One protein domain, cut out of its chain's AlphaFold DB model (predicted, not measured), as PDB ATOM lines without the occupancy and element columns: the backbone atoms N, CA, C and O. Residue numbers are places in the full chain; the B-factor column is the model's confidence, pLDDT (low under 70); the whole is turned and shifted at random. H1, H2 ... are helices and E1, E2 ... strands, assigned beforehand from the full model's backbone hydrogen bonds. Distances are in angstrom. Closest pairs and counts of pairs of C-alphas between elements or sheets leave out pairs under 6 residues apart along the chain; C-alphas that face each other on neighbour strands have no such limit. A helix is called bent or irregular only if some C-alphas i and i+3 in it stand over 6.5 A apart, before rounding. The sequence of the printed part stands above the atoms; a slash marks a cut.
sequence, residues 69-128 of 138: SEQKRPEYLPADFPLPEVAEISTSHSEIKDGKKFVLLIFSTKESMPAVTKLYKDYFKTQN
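AT A GLANCE: This is residues 69 to 128 of the 138 residues of an uncharacterized protein of Bacillus sp. NSP2.1 (UniProt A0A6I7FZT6). A long, bent hairpin of two strands, E1 and E2, is followed by one helix, H1, that folds back from the hairpin's open end with a gap between them; the loop of residues 69 to 86 winds beside that gap. The printed part has 60 residues, with E1, E2 and H1 in that order, an antiparallel sheet E1 - E2, and a mixed class. It is only just compact, close to loose, with a radius of gyration of the C-alphas of 12.4 A and spans of 35 by 27 by 18 A.

IN THESE COORDINATES: Residues 69 to 86 hold no named element. E1, residues 87 to 97, starts at C-alpha 87 (153.332, 137.634, 186.511), measures 27.2 A and bends by 54 degrees at residue 90. E2, residues 100 to 109, measures 28.2 A. H1, residues 113 to 126, measures 20.4 A and ends at C-alpha 126 (159.998, 145.188, 167.176).

HOW THE PARTS SIT: E1 and E2 form a hairpin, antiparallel at 166 degrees. N 90 and O 106, 2.8 A, and N 97 and O 100, 2.9 A, are within hydrogen-bond range. E1 and H1 are apart. In H1 every O i to N i+4 pair is within hydrogen-bond range.

THE WHOLE: The C-alphas farthest apart, of Asp 98 and Lys 110, are 36.1 A apart. The printed part has no cut, and both links are tight. Residues 69 to 71 have pLDDT under 70.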
ATOM      1  N   SER A  69     161.589 137.135 186.817       50.88
ATOM      2  CA  SER A  69     162.847 136.455 186.515       50.88
ATOM      3  C   SER A  69     163.096 135.156 187.294       50.88
ATOM      4  O   SER A  69     163.956 134.388 186.872       50.88
ATOM      5  N   GLU A  70     162.369 134.873 188.383       52.22
ATOM      6  CA  GLU A  70     162.496 133.596 189.123       52.22
ATOM      7  C   GLU A  70     161.351 132.599 188.867       52.22
ATOM      8  O   GLU A  70     161.453 131.428 189.241       52.22
ATOM      9  N   GLN A  71     160.296 133.004 188.150       62.19
ATOM     10  CA  GLN A  71     159.265 132.087 187.661       62.19
ATOM     11  C   GLN A  71     159.838 131.250 186.501       62.19
ATOM     12  O   GLN A  71     160.366 131.787 185.526       62.19
ATOM     13  N   LYS A  72     159.719 129.914 186.567       75.38
ATOM     14  CA  LYS A  72     160.185 128.998 185.509       75.38
ATOM     15  C   LYS A  72     159.476 129.327 184.186       75.38
ATOM     16  O   LYS A  72     158.315 128.971 183.997       75.38
ATOM     17  N   ARG A  73     160.181 130.006 183.275       86.56
ATOM     18  CA  ARG A  73     159.679 130.349 181.937       86.56
ATOM     19  C   ARG A  73     159.162 129.087 181.216       86.56
ATOM     20  O   ARG A  73     159.852 128.063 181.266       86.56
ATOM     21  N   PRO A  74     157.992 129.145 180.549       89.00
ATOM     22  CA  PRO A  74     157.426 127.999 179.843       89.00
ATOM     23  C   PRO A  74     158.338 127.438 178.758       89.00
ATOM     24  O   PRO A  74     159.118 128.166 178.134       89.00
ATOM     25  N   GLU A  75     158.188 126.141 178.492       90.00
ATOM     26  CA  GLU A  75     158.863 125.495 177.373       90.00
ATOM     27  C   GLU A  75     158.417 126.132 176.049       90.00
ATOM     28  O   GLU A  75     157.255 126.487 175.862       90.00
ATOM     29  N   TYR A  76     159.373 126.328 175.140       93.44
ATOM     30  CA  TYR A  76     159.186 126.962 173.831       93.44
ATOM     31  C   TYR A  76     158.757 128.433 173.806       93.44
ATOM     32  O   TYR A  76     158.687 129.001 172.713       93.44
ATOM     33  N   LEU A  77     158.554 129.081 174.955       92.25
ATOM     34  CA  LEU A  77     158.375 130.528 174.982       92.25
ATOM     35  C   LEU A  77     159.699 131.219 174.598       92.25
ATOM     36  O   LEU A  77     160.740 130.882 175.174       92.25
ATOM     37  N   PRO A  78     159.696 132.172 173.646       91.38
ATOM     38  CA  PRO A  78     160.907 132.897 173.276       91.38
ATOM     39  C   PRO A  78     161.561 133.575 174.486       91.38
ATOM     40  O   PRO A  78     160.884 134.072 175.388       91.38
ATOM     41  N   ALA A  79     162.896 133.589 174.522       90.88
ATOM     42  CA  ALA A  79     163.646 134.147 175.649       90.88
ATOM     43  C   ALA A  79     163.481 135.674 175.781       90.88
ATOM     44  O   ALA A  79     163.640 136.235 176.867       90.88
ATOM     45  N   ASP A  80     163.152 136.325 174.675       91.75
ATOM     46  CA  ASP A  80     162.868 137.745 174.533       91.75
ATOM     47  C   ASP A  80     161.369 138.072 174.617       91.75
ATOM     48  O   ASP A  80     161.007 139.247 174.602       91.75
ATOM     49  N   PHE A  81     160.492 137.066 174.741       92.25
ATOM     50  CA  PHE A  81     159.063 137.308 174.914       92.25
ATOM     51  C   PHE A  81     158.814 138.032 176.246       92.25
ATOM     52  O   PHE A  81     159.227 137.522 177.303       92.25
ATOM     53  N   PRO A  82     158.153 139.205 176.229       92.44
ATOM     54  CA  PRO A  82     157.967 140.007 177.423       92.44
ATOM     55  C   PRO A  82     156.952 139.348 178.353       92.44
ATOM     56  O   PRO A  82     155.905 138.853 177.933       92.44
ATOM     57  N   LEU A  83     157.264 139.373 179.642       92.38
ATOM     58  CA  LEU A  83     156.365 138.963 180.711       92.38
ATOM     59  C   LEU A  83     156.117 140.188 181.601       92.38
ATOM     60  O   LEU A  83     157.061 140.956 181.800       92.38
ATOM     61  N   PRO A  84     154.891 140.392 182.113       91.12
ATOM     62  CA  PRO A  84     154.624 141.419 183.121       91.12
ATOM     63  C   PRO A  84     155.570 141.270 184.325       91.12
ATOM     64  O   PRO A  84     155.971 140.149 184.655       91.12
ATOM     65  N   GLU A  85     155.918 142.370 184.996       83.12
ATOM     66  CA  GLU A  85     156.932 142.393 186.066       83.12
ATOM     67  C   GLU A  85     156.561 141.474 187.235       83.12
ATOM     68  O   GLU A  85     157.432 140.830 187.819       83.12
ATOM     69  N   VAL A  86     155.261 141.369 187.531       81.69
ATOM     70  CA  VAL A  86     154.695 140.537 188.604       81.69
ATOM     71  C   VAL A  86     153.681 139.554 188.014       81.69
ATOM     72  O   VAL A  86     152.480 139.639 188.277       81.69
ATOM     73  N   ALA A  87     154.160 138.648 187.159       86.19
ATOM     74  CA  ALA A  87     153.332 137.634 186.511       86.19
ATOM     75  C   ALA A  87     153.377 136.284 187.243       86.19
ATOM     76  O   ALA A  87     154.414 135.623 187.292       86.19
ATOM     77  N   GLU A  88     152.235 135.807 187.731       89.69
ATOM     78  CA  GLU A  88     152.039 134.401 188.094       89.69
ATOM     79  C   GLU A  88     151.767 133.596 186.825       89.69
ATOM     80  O   GLU A  88     150.722 133.749 186.196       89.69
ATOM     81  N   ILE A  89     152.735 132.771 186.422       87.06
ATOM     82  CA  ILE A  89     152.702 132.055 185.146       87.06
ATOM     83  C   ILE A  89     152.145 130.649 185.342       87.06
ATOM     84  O   ILE A  89     152.649 129.873 186.153       87.06
ATOM     85  N   SER A  90     151.171 130.296 184.510       85.12
ATOM     86  CA  SER A  90     150.715 128.933 184.284       85.12
ATOM     87  C   SER A  90     150.807 128.603 182.795       85.12
ATOM     88  O   SER A  90     150.418 129.382 181.928       85.12
ATOM     89  N   THR A  91     151.348 127.436 182.463       82.31
ATOM     90  CA  THR A  91     151.374 126.970 181.070       82.31
ATOM     91  C   THR A  91     150.295 125.927 180.899       82.31
ATOM     92  O   THR A  91     150.328 124.904 181.577       82.31
ATOM     93  N   SER A  92     149.346 126.173 179.998       78.88
ATOM     94  CA  SER A  92     148.275 125.204 179.751       78.88
ATOM     95  C   SER A  92     148.670 124.150 178.726       78.88
ATOM     96  O   SER A  92     148.164 123.034 178.793       78.88
ATOM     97  N   HIS A  93     149.513 124.505 177.753       87.50
ATOM     98  CA  HIS A  93     149.901 123.604 176.669       87.50
ATOM     99  C   HIS A  93     151.237 124.019 176.058       87.50
ATOM    100  O   HIS A  93     151.528 125.213 175.937       87.50
ATOM    101  N   SER A  94     152.049 123.049 175.658       92.12
ATOM    102  CA  SER A  94     153.277 123.262 174.886       92.12
ATOM    103  C   SER A  94     153.496 122.065 173.975       92.12
ATOM    104  O   SER A  94     153.443 120.925 174.429       92.12
ATOM    105  N   GLU A  95     153.718 122.308 172.687       94.81
ATOM    106  CA  GLU A  95     153.901 121.234 171.712       94.81
ATOM    107  C   GLU A  95     154.772 121.656 170.528       94.81
ATOM    108  O   GLU A  95     155.008 122.840 170.277       94.81
ATOM    109  N   ILE A  96     155.222 120.659 169.770       95.88
ATOM    110  CA  ILE A  96     155.810 120.845 168.447       95.88
ATOM    111  C   ILE A  96     154.882 120.174 167.438       95.88
ATOM    112  O   ILE A  96     154.650 118.969 167.516       95.88
ATOM    113  N   LYS A  97     154.383 120.938 166.467       95.06
ATOM    114  CA  LYS A  97     153.516 120.453 165.390       95.06
ATOM    115  C   LYS A  97     154.021 120.985 164.053       95.06
ATOM    116  O   LYS A  97     154.309 122.170 163.925       95.06
ATOM    117  N   ASP A  98     154.197 120.099 163.075       94.56
ATOM    118  CA  ASP A  98     154.728 120.437 161.743       94.56
ATOM    119  C   ASP A  98     156.060 121.218 161.793       94.56
ATOM    120  O   ASP A  98     156.297 122.164 161.041       94.56
ATOM    121  N   GLY A  99     156.930 120.862 162.750       94.62
ATOM    122  CA  GLY A  99     158.213 121.534 162.990       94.62
ATOM    123  C   GLY A  99     158.109 122.929 163.624       94.62
ATOM    124  O   GLY A  99     159.134 123.566 163.863       94.62
ATOM    125  N   LYS A 100     156.899 123.408 163.924       92.25
ATOM    126  CA  LYS A 100     156.645 124.679 164.606       92.25
ATOM    127  C   LYS A 100     156.393 124.434 166.087       92.25
ATOM    128  O   LYS A 100     155.734 123.469 166.464       92.25
ATOM    129  N   LYS A 101     156.936 125.313 166.922       94.56
ATOM    130  CA  LYS A 101     156.756 125.284 168.373       94.56
ATOM    131  C   LYS A 101     155.532 126.110 168.758       94.56
ATOM    132  O   LYS A 101     155.387 127.231 168.274       94.56
ATOM    133  N   PHE A 102     154.701 125.576 169.641       92.50
ATOM    134  CA  PHE A 102     153.496 126.219 170.150       92.50
ATOM    135  C   PHE A 102     153.527 126.233 171.672       92.50
ATOM    136  O   PHE A 102     153.927 125.254 172.302       92.50
ATOM    137  N   VAL A 103     153.071 127.336 172.255       94.12
ATOM    138  CA  VAL A 103     152.897 127.489 173.699       94.12
ATOM    139  C   VAL A 103     151.626 128.289 173.959       94.12
ATOM    140  O   VAL A 103     151.400 129.323 173.332       94.12
ATOM    141  N   LEU A 104     150.790 127.805 174.878       92.69
ATOM    142  CA  LEU A 104     149.662 128.549 175.429       92.69
ATOM    143  C   LEU A 104     150.045 129.052 176.821       92.69
ATOM    144  O   LEU A 104     150.056 128.290 177.795       92.69
ATOM    145  N   LEU A 105     150.371 130.341 176.884       91.69
ATOM    146  CA  LEU A 105     150.709 131.050 178.110       91.69
ATOM    147  C   LEU A 105     149.435 131.587 178.772       91.69
ATOM    148  O   LEU A 105     148.686 132.339 178.154       91.69
ATOM    149  N   ILE A 106     149.230 131.242 180.042       91.94
ATOM    150  CA  ILE A 106     148.209 131.831 180.910       91.94
ATOM    151  C   ILE A 106     148.944 132.520 182.055       91.94
ATOM    152  O   ILE A 106     149.839 131.942 182.666       91.94
ATOM    153  N   PHE A 107     148.599 133.763 182.366       91.81
ATOM    154  CA  PHE A 107     149.211 134.449 183.498       91.81
ATOM    155  C   PHE A 107     148.206 135.324 184.233       91.81
ATOM    156  O   PHE A 107     147.220 135.777 183.656       91.81
ATOM    157  N   SER A 108     148.495 135.570 185.508       91.88
ATOM    158  CA  SER A 108     147.824 136.585 186.321       91.88
ATOM    159  C   SER A 108     148.828 137.671 186.686       91.88
ATOM    160  O   SER A 108     149.981 137.370 186.983       91.88
ATOM    161  N   THR A 109     148.412 138.933 186.654       93.38
ATOM    162  CA  THR A 109     149.255 140.079 187.024       93.38
ATOM    163  C   THR A 109     148.424 141.142 187.733       93.38
ATOM    164  O   THR A 109     147.204 141.191 187.586       93.38
ATOM    165  N   LYS A 110     149.095 141.994 188.513       94.12
ATOM    166  CA  LYS A 110     148.505 143.201 189.116       94.12
ATOM    167  C   LYS A 110     148.537 144.407 188.172       94.12
ATOM    168  O   LYS A 110     147.980 145.451 188.501       94.12
ATOM    169  N   GLU A 111     149.206 144.283 187.029       93.31
ATOM    170  CA  GLU A 111     149.246 145.329 186.012       93.31
ATOM    171  C   GLU A 111     147.880 145.530 185.346       93.31
ATOM    172  O   GLU A 111     147.080 144.605 185.218       93.31
ATOM    173  N   SER A 112     147.611 146.760 184.907       92.88
ATOM    174  CA  SER A 112     146.360 147.098 184.231       92.88
ATOM    175  C   SER A 112     146.332 146.572 182.792       92.88
ATOM    176  O   SER A 112     147.370 146.459 182.133       92.88
ATOM    177  N   MET A 113     145.132 146.317 182.262       91.94
ATOM    178  CA  MET A 113     144.954 145.893 180.866       91.94
ATOM    179  C   MET A 113     145.626 146.838 179.848       91.94
ATOM    180  O   MET A 113     146.275 146.326 178.931       91.94
ATOM    181  N   PRO A 114     145.599 148.180 180.009       92.62
ATOM    182  CA  PRO A 114     146.358 149.083 179.143       92.62
ATOM    183  C   PRO A 114     147.882 148.897 179.210       92.62
ATOM    184  O   PRO A 114     148.551 148.980 178.178       92.62
ATOM    185  N   ALA A 115     148.444 148.623 180.394       93.56
ATOM    186  CA  ALA A 115     149.881 148.393 180.560       93.56
ATOM    187  C   ALA A 115     150.320 147.096 179.860       93.56
ATOM    188  O   ALA A 115     151.231 147.115 179.029       93.56
ATOM    189  N   VAL A 116     149.589 146.004 180.098       93.12
ATOM    190  CA  VAL A 116     149.816 144.696 179.461       93.12
ATOM    191  C   VAL A 116     149.629 144.781 177.942       93.12
ATOM    192  O   VAL A 116     150.437 144.274 177.164       93.12
ATOM    193  N   THR A 117     148.599 145.498 177.495       91.88
ATOM    194  CA  THR A 117     148.352 145.775 176.076       91.88
ATOM    195  C   THR A 117     149.527 146.500 175.431       91.88
ATOM    196  O   THR A 117     149.973 146.124 174.343       91.88
ATOM    197  N   LYS A 118     150.042 147.550 176.082       92.31
ATOM    198  CA  LYS A 118     151.188 148.310 175.580       92.31
ATOM    199  C   LYS A 118     152.429 147.424 175.477       92.31
ATOM    200  O   LYS A 118     153.097 147.462 174.446       92.31
ATOM    201  N   LEU A 119     152.692 146.608 176.498       94.19
ATOM    202  CA  LEU A 119     153.825 145.683 176.548       94.19
ATOM    203  C   LEU A 119     153.867 144.771 175.312       94.19
ATOM    204  O   LEU A 119     154.884 144.706 174.618       94.19
ATOM    205  N   TYR A 120     152.746 144.124 174.980       92.25
ATOM    206  CA  TYR A 120     152.690 143.221 173.829       92.25
ATOM    207  C   TYR A 120     152.658 143.951 172.486       92.25
ATOM    208  O   TYR A 120     153.312 143.502 171.541       92.25
ATOM    209  N   LYS A 121     151.966 145.097 172.383       89.31
ATOM    210  CA  LYS A 121     152.000 145.925 171.163       89.31
ATOM    211  C   LYS A 121     153.424 146.345 170.820       89.31
ATOM    212  O   LYS A 121     153.793 146.313 169.650       89.31
ATOM    213  N   ASP A 122     154.213 146.740 171.812       91.62
ATOM    214  CA  ASP A 122     155.580 147.195 171.580       91.62
ATOM    215  C   ASP A 122     156.504 146.046 171.180       91.62
ATOM    216  O   ASP A 122     157.268 146.198 170.231       91.62
ATOM    217  N   TYR A 123     156.361 144.870 171.792       92.06
ATOM    218  CA  TYR A 123     157.096 143.680 171.364       92.06
ATOM    219  C   TYR A 123     156.779 143.277 169.920       92.06
ATOM    220  O   TYR A 123     157.682 143.105 169.110       92.06
ATOM    221  N   PHE A 124     155.508 143.178 169.530       87.94
ATOM    222  CA  PHE A 124     155.196 142.749 168.163       87.94
ATOM    223  C   PHE A 124     155.640 143.753 167.093       87.94
ATOM    224  O   PHE A 124     155.983 143.339 165.985       87.94
ATOM    225  N   LYS A 125     155.708 145.053 167.417       88.12
ATOM    226  CA  LYS A 125     156.296 146.061 166.520       88.12
ATOM    227  C   LYS A 125     157.792 145.834 166.293       88.12
ATOM    228  O   LYS A 125     158.259 146.071 165.185       88.12
ATOM    229  N   THR A 126     158.545 145.396 167.307       89.94
ATOM    230  CA  THR A 126     159.998 145.188 167.176       89.94
ATOM    231  C   THR A 126     160.354 143.883 166.469       89.94
ATOM    232  O   THR A 126     161.407 143.809 165.843       89.94
ATOM    233  N   GLN A 127     159.477 142.877 166.513       89.00
ATOM    234  CA  GLN A 127     159.741 141.550 165.940       89.00
ATOM    235  C   GLN A 127     159.594 141.468 164.411       89.00
ATOM    236  O   GLN A 127     159.984 140.466 163.817       89.00
ATOM    237  N   ASN A 128     159.055 142.507 163.760       81.56
ATOM    238  CA  ASN A 128     158.976 142.628 162.298       81.56
ATOM    239  C   ASN A 128     158.407 141.368 161.595       81.56
ATOM    240  O   ASN A 128     158.962 140.875 160.609       81.56
TER     241      ASN A 128